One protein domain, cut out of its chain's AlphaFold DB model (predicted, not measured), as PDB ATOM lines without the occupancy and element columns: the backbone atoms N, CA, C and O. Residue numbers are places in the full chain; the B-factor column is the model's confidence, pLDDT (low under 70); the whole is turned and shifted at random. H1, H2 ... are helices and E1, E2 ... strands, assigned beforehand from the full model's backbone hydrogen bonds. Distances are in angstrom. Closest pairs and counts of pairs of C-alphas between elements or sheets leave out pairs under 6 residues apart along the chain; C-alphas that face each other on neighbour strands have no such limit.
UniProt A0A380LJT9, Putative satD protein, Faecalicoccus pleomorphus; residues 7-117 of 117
ATOM      1  N   TRP A   7     560.161 496.041 390.617       75.75
ATOM      2  CA  TRP A   7     559.919 497.478 390.485       75.75
ATOM      3  C   TRP A   7     561.057 498.214 389.763       75.75
ATOM      4  O   TRP A   7     560.785 499.199 389.074       75.75
ATOM      5  N   ILE A   8     562.316 497.758 389.885       75.69
ATOM      6  CA  ILE A   8     563.425 498.384 389.151       75.69
ATOM      7  C   ILE A   8     563.341 498.036 387.663       75.69
ATOM      8  O   ILE A   8     563.647 498.886 386.830       75.69
ATOM      9  N   CYS A   9     562.833 496.846 387.322       81.25
ATOM     10  CA  CYS A   9     562.560 496.459 385.939       81.25
ATOM     11  C   CYS A   9     561.524 497.390 385.299       81.25
ATOM     12  O   CYS A   9     561.777 497.912 384.220       81.25
ATOM     13  N   ILE A  10     560.420 497.691 385.997       84.06
ATOM     14  CA  ILE A  10     559.404 498.650 385.518       84.06
ATOM     15  C   ILE A  10     560.024 500.028 385.264       84.06
ATOM     16  O   ILE A  10     559.741 500.671 384.256       84.06
ATOM     17  N   ILE A  11     560.874 500.500 386.178       83.38
ATOM     18  CA  ILE A  11     561.535 501.799 386.023       83.38
ATOM     19  C   ILE A  11     562.482 501.800 384.824       83.38
ATOM     20  O   ILE A  11     562.491 502.771 384.069       83.38
ATOM     21  N   ASN A  12     563.275 500.743 384.655       83.31
ATOM     22  CA  ASN A  12     564.206 500.630 383.542       83.31
ATOM     23  C   ASN A  12     563.461 500.571 382.209       83.31
ATOM     24  O   ASN A  12     563.812 501.317 381.302       83.31
ATOM     25  N   GLU A  13     562.403 499.768 382.123       86.00
ATOM     26  CA  GLU A  13     561.542 499.682 380.944       86.00
ATOM     27  C   GLU A  13     560.986 501.058 380.569       86.00
ATOM     28  O   GLU A  13     561.181 501.539 379.455       86.00
ATOM     29  N   LEU A  14     560.386 501.768 381.531       86.75
ATOM     30  CA  LEU A  14     559.884 503.123 381.302       86.75
ATOM     31  C   LEU A  14     560.998 504.097 380.902       86.75
ATOM     32  O   LEU A  14     560.772 504.978 380.078       86.75
ATOM     33  N   PHE A  15     562.193 503.971 381.479       85.69
ATOM     34  CA  PHE A  15     563.323 504.836 381.153       85.69
ATOM     35  C   PHE A  15     563.819 504.623 379.715       85.69
ATOM     36  O   PHE A  15     564.013 505.602 378.993       85.69
ATOM     37  N   PHE A  16     564.010 503.369 379.296       86.75
ATOM     38  CA  PHE A  16     564.502 503.029 377.961       86.75
ATOM     39  C   PHE A  16     563.452 503.304 376.883       86.75
ATOM     40  O   PHE A  16     563.756 503.989 375.905       86.75
ATOM     41  N   SER A  17     562.206 502.876 377.101       86.88
ATOM     42  CA  SER A  17     561.108 503.036 376.141       86.88
ATOM     43  C   SER A  17     560.699 504.494 375.914       86.88
ATOM     44  O   SER A  17     560.114 504.819 374.882       86.88
ATOM     45  N   LEU A  18     561.021 505.398 376.845       86.56
ATOM     46  CA  LEU A  18     560.692 506.824 376.733       86.56
ATOM     47  C   LEU A  18     561.898 507.695 376.355       86.56
ATOM     48  O   LEU A  18     561.740 508.907 376.211       86.56
ATOM     49  N   HIS A  19     563.091 507.127 376.143       84.62
ATOM     50  CA  HIS A  19     564.247 507.891 375.665       84.62
ATOM     51  C   HIS A  19     563.946 508.569 374.306       84.62
ATOM     52  O   HIS A  19     563.365 507.929 373.431       84.62
ATOM     53  N   PRO A  20     564.327 509.850 374.080       87.06
ATOM     54  CA  PRO A  20     565.172 510.724 374.905       87.06
ATOM     55  C   PRO A  20     564.420 511.585 375.939       87.06
ATOM     56  O   PRO A  20     565.004 512.507 376.521       87.06
ATOM     57  N   ILE A  21     563.132 511.327 376.184       87.88
ATOM     58  CA  ILE A  21     562.331 512.078 377.156       87.88
ATOM     59  C   ILE A  21     562.818 511.755 378.572       87.88
ATOM     60  O   ILE A  21     562.775 510.623 379.044       87.88
ATOM     61  N   LYS A  22     563.270 512.787 379.289       80.94
ATOM     62  CA  LYS A  22     563.754 512.661 380.670       80.94
ATOM     63  C   LYS A  22     562.588 512.677 381.651       80.94
ATOM     64  O   LYS A  22     561.999 513.731 381.899       80.94
ATOM     65  N   ILE A  23     562.308 511.526 382.251       85.88
ATOM     66  CA  ILE A  23     561.238 511.343 383.238       85.88
ATOM     67  C   ILE A  23     561.836 511.256 384.639       85.88
ATOM     68  O   ILE A  23     562.990 510.875 384.823       85.88
ATOM     69  N   ARG A  24     561.055 511.672 385.638       88.19
ATOM     70  CA  ARG A  24     561.430 511.566 387.045       88.19
ATOM     71  C   ARG A  24     560.430 510.731 387.815       88.19
ATOM     72  O   ARG A  24     559.226 510.909 387.651       88.19
ATOM     73  N   PHE A  25     560.943 509.908 388.716       90.62
ATOM     74  CA  PHE A  25     560.171 508.961 389.499       90.62
ATOM     75  C   PHE A  25     560.308 509.282 390.984       90.62
ATOM     76  O   PHE A  25     561.409 509.318 391.538       90.62
ATOM     77  N   GLY A  26     559.173 509.515 391.637       92.50
ATOM     78  CA  GLY A  26     559.105 509.555 393.090       92.50
ATOM     79  C   GLY A  26     558.460 508.284 393.611       92.50
ATOM     80  O   GLY A  26     557.316 507.998 393.276       92.50
ATOM     81  N   VAL A  27     559.193 507.540 394.433       92.19
ATOM     82  CA  VAL A  27     558.759 506.256 394.987       92.19
ATOM     83  C   VAL A  27     558.483 506.419 396.480       92.19
ATOM     84  O   VAL A  27     559.252 507.050 397.207       92.19
ATOM     85  N   GLY A  28     557.372 505.864 396.947       93.25
ATOM     86  CA  GLY A  28     557.011 505.840 398.360       93.25
ATOM     87  C   GLY A  28     556.779 504.410 398.812       93.25
ATOM     88  O   GLY A  28     555.975 503.704 398.209       93.25
ATOM     89  N   VAL A  29     557.477 503.986 399.864       92.50
ATOM     90  CA  VAL A  29     557.341 502.637 400.423       92.50
ATOM     91  C   VAL A  29     556.559 502.706 401.725       92.50
ATOM     92  O   VAL A  29     556.972 503.352 402.691       92.50
ATOM     93  N   GLY A  30     555.429 502.012 401.750       91.31
ATOM     94  CA  GLY A  30     554.538 501.924 402.897       91.31
ATOM     95  C   GLY A  30     553.218 501.281 402.501       91.31
ATOM     96  O   GLY A  30     553.101 500.683 401.433       91.31
ATOM     97  N   ASN A  31     552.208 501.458 403.342       90.81
ATOM     98  CA  ASN A  31     550.868 500.966 403.067       90.81
ATOM     99  C   ASN A  31     550.076 501.992 402.243       90.81
ATOM    100  O   ASN A  31     550.251 503.205 402.397       90.81
ATOM    101  N   ILE A  32     549.191 501.493 401.387       88.88
ATOM    102  CA  ILE A  32     548.060 502.249 400.845       88.88
ATOM    103  C   ILE A  32     546.866 501.863 401.720       88.88
ATOM    104  O   ILE A  32     546.645 500.678 401.964       88.88
ATOM    105  N   THR A  33     546.171 502.849 402.283       87.69
ATOM    106  CA  THR A  33     545.084 502.636 403.254       87.69
ATOM    107  C   THR A  33     543.707 502.631 402.604       87.69
ATOM    108  O   THR A  33     542.739 502.227 403.243       87.69
ATOM    109  N   THR A  34     543.611 503.051 401.343       87.75
ATOM    110  CA  THR A  34     542.399 502.948 400.522       87.75
ATOM    111  C   THR A  34     542.558 501.885 399.435       87.75
ATOM    112  O   THR A  34     543.626 501.297 399.253       87.75
ATOM    113  N   GLN A  35     541.476 501.594 398.713       85.19
ATOM    114  CA  GLN A  35     541.560 500.737 397.533       85.19
ATOM    115  C   GLN A  35     542.430 501.397 396.456       85.19
ATOM    116  O   GLN A  35     542.421 502.614 396.281       85.19
ATOM    117  N   ILE A  36     543.180 500.579 395.717       82.88
ATOM    118  CA  ILE A  36     543.978 501.059 394.588       82.88
ATOM    119  C   ILE A  36     543.015 501.428 393.454       82.88
ATOM    120  O   ILE A  36     542.410 500.552 392.842       82.88
ATOM    121  N   GLN A  37     542.888 502.728 393.188       81.44
ATOM    122  CA  GLN A  37     542.052 503.283 392.125       81.44
ATOM    123  C   GLN A  37     542.926 503.690 390.937       81.44
ATOM    124  O   GLN A  37     543.775 504.572 391.053       81.44
ATOM    125  N   THR A  38     542.722 503.066 389.777       79.88
ATOM    126  CA  THR A  38     543.524 503.334 388.566       79.88
ATOM    127  C   THR A  38     543.081 504.592 387.819       79.88
ATOM    128  O   THR A  38     543.886 505.199 387.116       79.88
ATOM    129  N   MET A  39     541.819 504.998 387.984       82.12
ATOM    130  CA  MET A  39     541.211 506.112 387.246       82.12
ATOM    131  C   MET A  39     541.234 507.431 388.026       82.12
ATOM    132  O   MET A  39     541.340 508.495 387.418       82.12
ATOM    133  N   ASN A  40     541.166 507.381 389.362       80.56
ATOM    134  CA  ASN A  40     541.179 508.572 390.208       80.56
ATOM    135  C   ASN A  40     542.220 508.476 391.328       80.56
ATOM    136  O   ASN A  40     541.975 507.986 392.427       80.56
ATOM    137  N   VAL A  41     543.391 509.040 391.052       79.19
ATOM    138  CA  VAL A  41     544.523 509.069 391.983       79.19
ATOM    139  C   VAL A  41     544.231 509.915 393.239       79.19
ATOM    140  O   VAL A  41     544.927 509.780 394.241       79.19
ATOM    141  N   GLN A  42     543.218 510.792 393.231       80.00
ATOM    142  CA  GLN A  42     542.862 511.601 394.408       80.00
ATOM    143  C   GLN A  42     542.181 510.789 395.517       80.00
ATOM    144  O   GLN A  42     542.218 511.205 396.670       80.00
ATOM    145  N   GLU A  43     541.596 509.641 395.177       81.94
ATOM    146  CA  GLU A  43     540.955 508.718 396.125       81.94
ATOM    147  C   GLU A  43     541.956 507.733 396.751       81.94
ATOM    148  O   GLU A  43     541.634 506.989 397.682       81.94
ATOM    149  N   MET A  44     543.194 507.722 396.247       84.62
ATOM    150  CA  MET A  44     544.282 506.952 396.829       84.62
ATOM    151  C   MET A  44     544.852 507.695 398.032       84.62
ATOM    152  O   MET A  44     545.323 508.828 397.914       84.62
ATOM    153  N   ASP A  45     544.864 507.028 399.180       87.25
ATOM    154  CA  ASP A  45     545.441 507.567 400.401       87.25
ATOM    155  C   ASP A  45     546.295 506.528 401.130       87.25
ATOM    156  O   ASP A  45     546.213 505.319 400.887       87.25
ATOM    157  N   GLY A  46     547.163 507.020 402.006       89.38
ATOM    158  CA  GLY A  46     548.053 506.215 402.823       89.38
ATOM    159  C   GLY A  46     549.509 506.672 402.757       89.38
ATOM    160  O   GLY A  46     549.917 507.444 401.877       89.38
ATOM    161  N   PRO A  47     550.340 506.182 403.689       92.12
ATOM    162  CA  PRO A  47     551.712 506.644 403.827       92.12
ATOM    163  C   PRO A  47     552.565 506.411 402.573       92.12
ATOM    164  O   PRO A  47     553.362 507.282 402.236       92.12
ATOM    165  N   ALA A  48     552.380 505.315 401.824       92.06
ATOM    166  CA  ALA A  48     553.104 505.120 400.561       92.06
ATOM    167  C   ALA A  48     552.843 506.263 399.571       92.06
ATOM    168  O   ALA A  48     553.775 506.831 398.995       92.06
ATOM    169  N   PHE A  49     551.576 506.649 399.421       90.75
ATOM    170  CA  PHE A  49     551.157 507.673 398.476       90.75
ATOM    171  C   PHE A  49     551.674 509.064 398.876       90.75
ATOM    172  O   PHE A  49     552.230 509.801 398.054       90.75
ATOM    173  N   HIS A  50     551.587 509.408 400.165       92.56
ATOM    174  CA  HIS A  50     552.155 510.650 400.691       92.56
ATOM    175  C   HIS A  50     553.678 510.731 400.513       92.56
ATOM    176  O   HIS A  50     554.198 511.780 400.113       92.56
ATOM    177  N   LEU A  51     554.399 509.636 400.772       95.06
ATOM    178  CA  LEU A  51     555.854 509.572 400.619       95.06
ATOM    179  C   LEU A  51     556.279 509.675 399.146       95.06
ATOM    180  O   LEU A  51     557.200 510.433 398.835       95.06
ATOM    181  N   ALA A  52     555.565 509.022 398.224       93.75
ATOM    182  CA  ALA A  52     555.801 509.155 396.785       93.75
ATOM    183  C   ALA A  52     555.581 510.602 396.313       93.75
ATOM    184  O   ALA A  52     556.422 511.197 395.634       93.75
ATOM    185  N   ARG A  53     554.489 511.239 396.759       92.31
ATOM    186  CA  ARG A  53     554.217 512.654 396.468       92.31
ATOM    187  C   ARG A  53     555.308 513.571 397.034       92.31
ATOM    188  O   ARG A  53     555.704 514.529 396.366       92.31
ATOM    189  N   LYS A  54     555.819 513.286 398.237       94.62
ATOM    190  CA  LYS A  54     556.956 514.010 398.832       94.62
ATOM    191  C   LYS A  54     558.218 513.868 397.975       94.62
ATOM    192  O   LYS A  54     558.870 514.880 397.717       94.62
ATOM    193  N   ALA A  55     558.523 512.664 397.488       94.81
ATOM    194  CA  ALA A  55     559.653 512.409 396.593       94.81
ATOM    195  C   ALA A  55     559.601 513.282 395.327       94.81
ATOM    196  O   ALA A  55     560.558 514.003 395.038       94.81
ATOM    197  N   ILE A  56     558.464 513.290 394.618       92.88
ATOM    198  CA  ILE A  56     558.280 514.084 393.387       92.88
ATOM    199  C   ILE A  56     558.419 515.585 393.664       92.88
ATOM    200  O   ILE A  56     559.107 516.302 392.926       92.88
ATOM    201  N   LYS A  57     557.790 516.081 394.739       92.75
ATOM    202  CA  LYS A  57     557.878 517.498 395.127       92.75
ATOM    203  C   LYS A  57     559.326 517.917 395.377       92.75
ATOM    204  O   LYS A  57     559.740 518.981 394.917       92.75
ATOM    205  N   LEU A  58     560.104 517.082 396.067       91.75
ATOM    206  CA  LEU A  58     561.508 517.372 396.355       91.75
ATOM    207  C   LEU A  58     562.383 517.326 395.103       91.75
ATOM    208  O   LEU A  58     563.134 518.272 394.888       91.75
ATOM    209  N   LEU A  59     562.219 516.330 394.227       90.75
ATOM    210  CA  LEU A  59     562.902 516.296 392.923       90.75
ATOM    211  C   LEU A  59     562.626 517.555 392.091       90.75
ATOM    212  O   LEU A  59     563.518 518.115 391.450       90.75
ATOM    213  N   THR A  60     561.380 518.029 392.111       87.00
ATOM    214  CA  THR A  60     560.971 519.238 391.386       87.00
ATOM    215  C   THR A  60     561.622 520.486 391.977       87.00
ATOM    216  O   THR A  60     562.194 521.290 391.239       87.00
ATOM    217  N   LYS A  61     561.597 520.622 393.308       87.56
ATOM    218  CA  LYS A  61     562.229 521.737 394.024       87.56
ATOM    219  C   LYS A  61     563.745 521.758 393.817       87.56
ATOM    220  O   LYS A  61     564.327 522.818 393.602       87.56
ATOM    221  N   GLU A  62     564.388 520.598 393.845       85.56
ATOM    222  CA  GLU A  62     565.831 520.468 393.653       85.56
ATOM    223  C   GLU A  62     566.265 520.825 392.233       85.56
ATOM    224  O   GLU A  62     567.269 521.517 392.084       85.56
ATOM    225  N   LYS A  63     565.481 520.469 391.202       80.94
ATOM    226  CA  LYS A  63     565.711 520.949 389.825       80.94
ATOM    227  C   LYS A  63     565.741 522.478 389.758       80.94
ATOM    228  O   LYS A  63     566.572 523.044 389.056       80.94
ATOM    229  N   GLN A  64     564.788 523.130 390.423       77.62
ATOM    230  CA  GLN A  64     564.651 524.588 390.383       77.62
ATOM    231  C   GLN A  64     565.788 525.279 391.140       77.62
ATOM    232  O   GLN A  64     566.334 526.266 390.657       77.62
ATOM    233  N   LYS A  65     566.151 524.746 392.314       74.19
ATOM    234  CA  LYS A  65     567.177 525.326 393.188       74.19
ATOM    235  C   LYS A  65     568.595 525.101 392.663       74.19
ATOM    236  O   LYS A  65     569.420 526.004 392.729       74.19
ATOM    237  N   TYR A  66     568.874 523.910 392.145       71.00
ATOM    238  CA  TYR A  66     570.184 523.521 391.639       71.00
ATOM    239  C   TYR A  66     570.059 523.310 390.130       71.00
ATOM    240  O   TYR A  66     569.703 522.219 389.676       71.00
ATOM    241  N   ARG A  67     570.300 524.374 389.345       59.72
ATOM    242  CA  ARG A  67     570.336 524.296 387.875       59.72
ATOM    243  C   ARG A  67     571.368 523.238 387.472       59.72
ATOM    244  O   ARG A  67     572.560 523.500 387.531       59.72
ATOM    245  N   GLY A  68     570.900 522.043 387.116       64.69
ATOM    246  CA  GLY A  68     571.761 520.895 386.816       64.69
ATOM    247  C   GLY A  68     571.538 519.660 387.689       64.69
ATOM    248  O   GLY A  68     572.247 518.682 387.498       64.69
ATOM    249  N   ASN A  69     570.563 519.644 388.609       74.44
ATOM    250  CA  ASN A  69     570.235 518.401 389.310       74.44
ATOM    251  C   ASN A  69     569.707 517.342 388.315       74.44
ATOM    252  O   ASN A  69     568.616 517.482 387.741       74.44
ATOM    253  N   ILE A  70     570.523 516.306 388.125       82.06
ATOM    254  CA  ILE A  70     570.318 515.171 387.218       82.06
ATOM    255  C   ILE A  70     569.625 513.983 387.884       82.06
ATOM    256  O   ILE A  70     569.415 512.975 387.223       82.06
ATOM    257  N   ASN A  71     569.219 514.096 389.152       87.81
ATOM    258  CA  ASN A  71     568.514 513.021 389.834       87.81
ATOM    259  C   ASN A  71     567.183 512.738 389.130       87.81
ATOM    260  O   ASN A  71     566.306 513.607 389.011       87.81
ATOM    261  N   TYR A  72     567.046 511.498 388.668       88.62
ATOM    262  CA  TYR A  72     565.822 510.986 388.065       88.62
ATOM    263  C   TYR A  72     564.925 510.321 389.103       88.62
ATOM    264  O   TYR A  72     563.710 510.302 388.929       88.62
ATOM    265  N   PHE A  73     565.492 509.848 390.212       90.88
ATOM    266  CA  PHE A  73     564.772 509.062 391.206       90.88
ATOM    267  C   PHE A  73     564.879 509.681 392.593       90.88
ATOM    268  O   PHE A  73     565.907 510.250 392.967       90.88
ATOM    269  N   LYS A  74     563.816 509.525 393.377       93.75
ATOM    270  CA  LYS A  74     563.858 509.745 394.818       93.75
ATOM    271  C   LYS A  74     562.885 508.803 395.492       93.75
ATOM    272  O   LYS A  74     561.754 508.653 395.036       93.75
ATOM    273  N   ILE A  75     563.327 508.173 396.566       94.06
ATOM    274  CA  ILE A  75     562.527 507.237 397.342       94.06
ATOM    275  C   ILE A  75     562.388 507.737 398.770       94.06
ATOM    276  O   ILE A  75     563.321 508.317 399.322       94.06
ATOM    277  N   TYR A  76     561.220 507.534 399.366       95.75
ATOM    278  CA  TYR A  76     561.016 507.729 400.796       95.75
ATOM    279  C   TYR A  76     560.362 506.499 401.407       95.75
ATOM    280  O   TYR A  76     559.394 505.955 400.873       95.75
ATOM    281  N   THR A  77     560.886 506.095 402.557       94.31
ATOM    282  CA  THR A  77     560.323 505.052 403.413       94.31
ATOM    283  C   THR A  77     560.148 505.619 404.827       94.31
ATOM    284  O   THR A  77     560.577 506.742 405.103       94.31
ATOM    285  N   HIS A  78     559.529 504.866 405.736       92.56
ATOM    286  CA  HIS A  78     559.451 505.263 407.150       92.56
ATOM    287  C   HIS A  78     560.810 505.205 407.867       92.56
ATOM    288  O   HIS A  78     560.985 505.842 408.902       92.56
ATOM    289  N   ASP A  79     561.776 504.466 407.319       94.19
ATOM    290  CA  ASP A  79     563.129 504.344 407.850       94.19
ATOM    291  C   ASP A  79     564.038 505.382 407.176       94.19
ATOM    292  O   ASP A  79     564.285 505.341 405.964       94.19
ATOM    293  N   GLN A  80     564.515 506.348 407.962       91.88
ATOM    294  CA  GLN A  80     565.332 507.448 407.455       91.88
ATOM    295  C   GLN A  80     566.702 506.972 406.955       91.88
ATOM    296  O   GLN A  80     567.139 507.427 405.899       91.88
ATOM    297  N   LEU A  81     567.349 506.038 407.659       94.06
ATOM    298  CA  LEU A  81     568.666 505.526 407.282       94.06
ATOM    299  C   LEU A  81     568.582 504.782 405.945       94.06
ATOM    300  O   LEU A  81     569.353 505.055 405.025       94.06
ATOM    301  N   LYS A  82     567.592 503.892 405.797       93.12
ATOM    302  CA  LYS A  82     567.356 503.194 404.521       93.12
ATOM    303  C   LYS A  82     567.043 504.174 403.402       93.12
ATOM    304  O   LYS A  82     567.583 504.050 402.309       93.12
ATOM    305  N   THR A  83     566.207 505.170 403.685       94.56
ATOM    306  CA  THR A  83     565.862 506.219 402.722       94.56
ATOM    307  C   THR A  83     567.103 506.950 402.209       94.56
ATOM    308  O   THR A  83     567.220 507.191 401.009       94.56
ATOM    309  N   GLU A  84     568.030 507.309 403.093       94.69
ATOM    310  CA  GLU A  84     569.254 508.017 402.722       94.69
ATOM    311  C   GLU A  84     570.179 507.144 401.871       94.69
ATOM    312  O   GLU A  84     570.565 507.550 400.774       94.69
ATOM    313  N   ILE A  85     570.445 505.912 402.315       94.50
ATOM    314  CA  ILE A  85     571.289 504.957 401.583       94.50
ATOM    315  C   ILE A  85     570.727 504.711 400.178       94.50
ATOM    316  O   ILE A  85     571.449 504.846 399.190       94.50
ATOM    317  N   MET A  86     569.427 504.422 400.068       92.88
ATOM    318  CA  MET A  86     568.786 504.166 398.776       92.88
ATOM    319  C   MET A  86     568.850 505.389 397.858       92.88
ATOM    320  O   MET A  86     569.134 505.252 396.669       92.88
ATOM    321  N   ASN A  87     568.624 506.596 398.385       93.56
ATOM    322  CA  ASN A  87     568.703 507.817 397.583       93.56
ATOM    323  C   ASN A  87     570.126 508.128 397.113       93.56
ATOM    324  O   ASN A  87     570.288 508.651 396.009       93.56
ATOM    325  N   ASN A  88     571.149 507.782 397.894       93.81
ATOM    326  CA  ASN A  88     572.539 507.912 397.464       93.81
ATOM    327  C   ASN A  88     572.827 506.972 396.285       93.81
ATOM    328  O   ASN A  88     573.308 507.426 395.248       93.81
ATOM    329  N   THR A  89     572.434 505.698 396.383       92.44
ATOM    330  CA  THR A  89     572.567 504.729 395.280       92.44
ATOM    331  C   THR A  89     571.815 505.180 394.026       92.44
ATOM    332  O   THR A  89     572.367 505.179 392.928       92.44
ATOM    333  N   LEU A  90     570.572 505.634 394.177       90.81
ATOM    334  CA  LEU A  90     569.751 506.124 393.068       90.81
ATOM    335  C   LEU A  90     570.304 507.408 392.425       90.81
ATOM    336  O   LEU A  90     570.137 507.622 391.220       90.81
ATOM    337  N   SER A  91     570.974 508.260 393.202       90.94
ATOM    338  CA  SER A  91     571.655 509.447 392.670       90.94
ATOM    339  C   SER A  91     572.844 509.041 391.796       90.94
ATOM    340  O   SER A  91     572.998 509.573 390.699       90.94
ATOM    341  N   LEU A  92     573.622 508.034 392.213       90.94
ATOM    342  CA  LEU A  92     574.702 507.467 391.393       90.94
ATOM    343  C   LEU A  92     574.168 506.852 390.089       90.94
ATOM    344  O   LEU A  92     574.715 507.118 389.020       90.94
ATOM    345  N   LEU A  93     573.058 506.109 390.150       88.62
ATOM    346  CA  LEU A  93     572.391 505.588 388.949       88.62
ATOM    347  C   LEU A  93     571.901 506.708 388.028       88.62
ATOM    348  O   LEU A  93     572.021 506.608 386.812       88.62
ATOM    349  N   SER A  94     571.402 507.808 388.593       89.81
ATOM    350  CA  SER A  94     570.970 508.960 387.798       89.81
ATOM    351  C   SER A  94     572.134 509.609 387.041       89.81
ATOM    352  O   SER A  94     571.969 510.005 385.888       89.81
ATOM    353  N   ILE A  95     573.319 509.671 387.663       89.44
ATOM    354  CA  ILE A  95     574.549 510.131 387.007       89.44
ATOM    355  C   ILE A  95     574.898 509.210 385.839       89.44
ATOM    356  O   ILE A  95     575.111 509.699 384.728       89.44
ATOM    357  N   LEU A  96     574.888 507.895 386.066       88.81
ATOM    358  CA  LEU A  96     575.175 506.894 385.040       88.81
ATOM    359  C   LEU A  96     574.207 507.001 383.850       88.81
ATOM    360  O   LEU A  96     574.631 507.115 382.707       88.81
ATOM    361  N   TYR A  97     572.903 507.063 384.109       86.88
ATOM    362  CA  TYR A  97     571.891 507.223 383.062       86.88
ATOM    363  C   TYR A  97     572.013 508.546 382.308       86.88
ATOM    364  O   TYR A  97     571.698 508.619 381.124       86.88
ATOM    365  N   SER A  98     572.479 509.607 382.971       86.81
ATOM    366  CA  SER A  98     572.693 510.900 382.320       86.81
ATOM    367  C   SER A  98     573.905 510.930 381.383       86.81
ATOM    368  O   SER A  98     573.942 511.793 380.507       86.81
ATOM    369  N   SER A  99     574.872 510.020 381.556       89.06
ATOM    370  CA  SER A  99     576.087 509.958 380.737       89.06
ATOM    371  C   SER A  99     575.952 509.061 379.507       89.06
ATOM    372  O   SER A  99     576.809 509.113 378.625       89.06
ATOM    373  N   TYR A 100     574.886 508.260 379.419       89.75
ATOM    374  CA  TYR A 100     574.659 507.382 378.279       89.75
ATOM    375  C   TYR A 100     574.379 508.158 376.993       89.75
ATOM    376  O   TYR A 100     573.554 509.072 376.932       89.75
ATOM    377  N   THR A 101     575.054 507.734 375.930       91.62
ATOM    378  CA  THR A 101     574.776 508.156 374.555       91.62
ATOM    379  C   THR A 101     573.547 507.429 374.013       91.62
ATOM    380  O   THR A 101     573.256 506.309 374.431       91.62
ATOM    381  N   SER A 102     572.863 508.007 373.023       90.50
ATOM    382  CA  SER A 102     571.685 507.374 372.404       90.50
ATOM    383  C   SER A 102     571.975 505.959 371.889       90.50
ATOM    384  O   SER A 102     571.178 505.055 372.104       90.50
ATOM    385  N   ARG A 103     573.171 505.728 371.326       91.75
ATOM    386  CA  ARG A 103     573.604 504.394 370.882       91.75
ATOM    387  C   ARG A 103     573.754 503.401 372.040       91.75
ATOM    388  O   ARG A 103     573.406 502.237 371.893       91.75
ATOM    389  N   GLN A 104     574.287 503.833 373.184       92.50
ATOM    390  CA  GLN A 104     574.391 502.969 374.366       92.50
ATOM    391  C   GLN A 104     573.008 502.617 374.915       92.50
ATOM    392  O   GLN A 104     572.788 501.470 375.288       92.50
ATOM    393  N   VAL A 105     572.077 503.574 374.916       90.19
ATOM    394  CA  VAL A 105     570.683 503.339 375.318       90.19
ATOM    395  C   VAL A 105     570.017 502.312 374.396       90.19
ATOM    396  O   VAL A 105     569.427 501.363 374.901       90.19
ATOM    397  N   GLU A 106     570.162 502.440 373.073       90.06
ATOM    398  CA  GLU A 106     569.627 501.468 372.104       90.06
ATOM    399  C   GLU A 106     570.177 500.053 372.326       90.06
ATOM    400  O   GLU A 106     569.409 499.094 372.367       90.06
ATOM    401  N   ILE A 107     571.496 499.919 372.508       91.81
ATOM    402  CA  ILE A 107     572.143 498.617 372.728       91.81
ATOM    403  C   ILE A 107     571.656 497.982 374.035       91.81
ATOM    404  O   ILE A 107     571.317 496.801 374.051       91.81
ATOM    405  N   LEU A 108     571.602 498.756 375.123       89.25
ATOM    406  CA  LEU A 108     571.140 498.264 376.423       89.25
ATOM    407  C   LEU A 108     569.667 497.848 376.377       89.25
ATOM    408  O   LEU A 108     569.314 496.807 376.925       89.25
ATOM    409  N   HIS A 109     568.824 498.619 375.691       88.12
ATOM    410  CA  HIS A 109     567.411 498.289 375.532       88.12
ATOM    411  C   HIS A 109     567.217 497.000 374.718       88.12
ATOM    412  O   HIS A 109     566.461 496.122 375.124       88.12
ATOM    413  N   ALA A 110     567.953 496.837 373.613       88.31
ATOM    414  CA  ALA A 110     567.927 495.609 372.821       88.31
ATOM    415  C   ALA A 110     568.404 494.386 373.625       88.31
ATOM    416  O   ALA A 110     567.806 493.318 373.521       88.31
ATOM    417  N   TYR A 111     569.443 494.551 374.452       88.06
ATOM    418  CA  TYR A 111     569.942 493.495 375.335       88.06
ATOM    419  C   TYR A 111     568.894 493.072 376.372       88.06
ATOM    420  O   TYR A 111     568.587 491.888 376.490       88.06
ATOM    421  N   MET A 112     568.297 494.041 377.077       81.38
ATOM    422  CA  MET A 112     567.277 493.778 378.100       81.38
ATOM    423  C   MET A 112     566.059 493.042 377.523       81.38
ATOM    424  O   MET A 112     565.552 492.113 378.144       81.38
ATOM    425  N   ASN A 113     565.631 493.398 376.311       80.69
ATOM    426  CA  ASN A 113     564.504 492.746 375.638       80.69
ATOM    427  C   ASN A 113     564.829 491.335 375.123       80.69
ATOM    428  O   ASN A 113     563.915 490.546 374.895       80.69
ATOM    429  N   HIS A 114     566.109 491.004 374.934       79.75
ATOM    430  CA  HIS A 114     566.529 489.665 374.528       79.75
ATOM    431  C   HIS A 114     566.657 488.704 375.721       79.75
ATOM    432  O   HIS A 114     566.413 487.518 375.550       79.75
ATOM    433  N   GLU A 115     567.022 489.176 376.918       60.06
ATOM    434  CA  GLU A 115     567.039 488.326 378.127       60.06
ATOM    435  C   GLU A 115     565.640 488.046 378.703       60.06
ATOM    436  O   GLU A 115     565.473 487.137 379.512       60.06
ATOM    437  N   MET A 116     564.634 488.825 378.294       54.06
ATOM    438  CA  MET A 116     563.237 488.694 378.730       54.06
ATOM    439  C   MET A 116     562.398 487.730 377.861       54.06
ATOM    440  O   MET A 116     561.220 487.535 378.163       54.06
ATOM    441  N   ASN A 117     562.984 487.142 376.806       46.97
ATOM    442  CA  ASN A 117     562.388 486.120 375.928       46.97
ATOM    443  C   ASN A 117     563.061 484.760 376.134       46.97
ATOM    444  O   ASN A 117     562.338 483.741 376.061       46.97
TER     445      ASN A 117
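Overview. This is residues 7 to 117 of the 117 residues of the protein "Putative satD protein" of Faecalicoccus pleomorphus (UniProt A0A380LJT9). A short strip of two parallel strands, E1 beside E2, has helix H2 packed over one of its faces, while the longest helix, H3, runs alongside E2. Beyond the end of H3 the chain turns into H4, which is farthest from the mean of the C-alphas and meets H1 at a steep angle, while the long loop of residues 29 to 46 reaches toward the opposite end of the domain. The printed part has 111 residues, with four named helices and two named strands in the order H1, E1, H2, E2, H3, H4, and it is mostly helix. It is only just compact, close to loose, with a radius of gyration of the C-alphas of 15.5 A and spans of 42 by 37 by 25 A.

Along the chain. E1 is residues 25 to 28, 9.9 A long from first to last C-alpha, and E2 is residues 73 to 76, 10.4 A long. H2 covers residues 47 to 65 and is 26.5 A long. H3 covers residues 80 to 99, 28.9 A, beginning at C-alpha 80 at (565.332, 507.448, 407.455). H1 is residues 7 to 17, 15.4 A, with C-alpha 7 at (559.919, 497.478, 390.485). H4 is residues 102 to 115, 20.4 A, ending at C-alpha 115 at (567.039, 488.326, 378.127).

Arrangement. E1 and E2 are parallel neighbours, their directions 12 degrees apart; N 27 and O 74 are 2.9 A apart and N 74 and O 25 are 3.0 A apart, both within hydrogen-bond range. E1, H2 and E2 form a strand-helix-strand unit, two parallel neighbour strands with a helix between them in the chain, and its crossover is left-handed. The closest C-alphas of E1 and H2 are those of Gly 28 and Ala 52, 3.9 A apart; those of H2 and E2 are Ala 55 and Lys 74, 5.3 A. The closest C-alphas of E2 and H3 are those of Tyr 76 and Thr 83, 5.4 A apart. H2 and H3 are apart, and so are E1 and H3. H4 touches H1 with residues 105 to 109 alone; the closest C-alphas are those of Phe 16 and His 109, 6.1 A apart, and the two helices run opposite ways at a steep tilt of 49 degrees. H3 and H4 are apart. Every O i to N i+4 pair is within hydrogen-bond range in H1, H2, H3 and H4.

Size, cuts and confidence. The two C-alphas farthest apart are those of Thr 33 and Arg 103, at 43.2 A. The printed part has no cut and ends at residue 117, the chain's last residue. The link from E1 to H2, 18 residues, is long, while those from E2 to H3 and from H3 to H4 are tight. The mean pLDDT of the printed part is 86.6, and residues 67 to 68 and 115 to 117 are under 70.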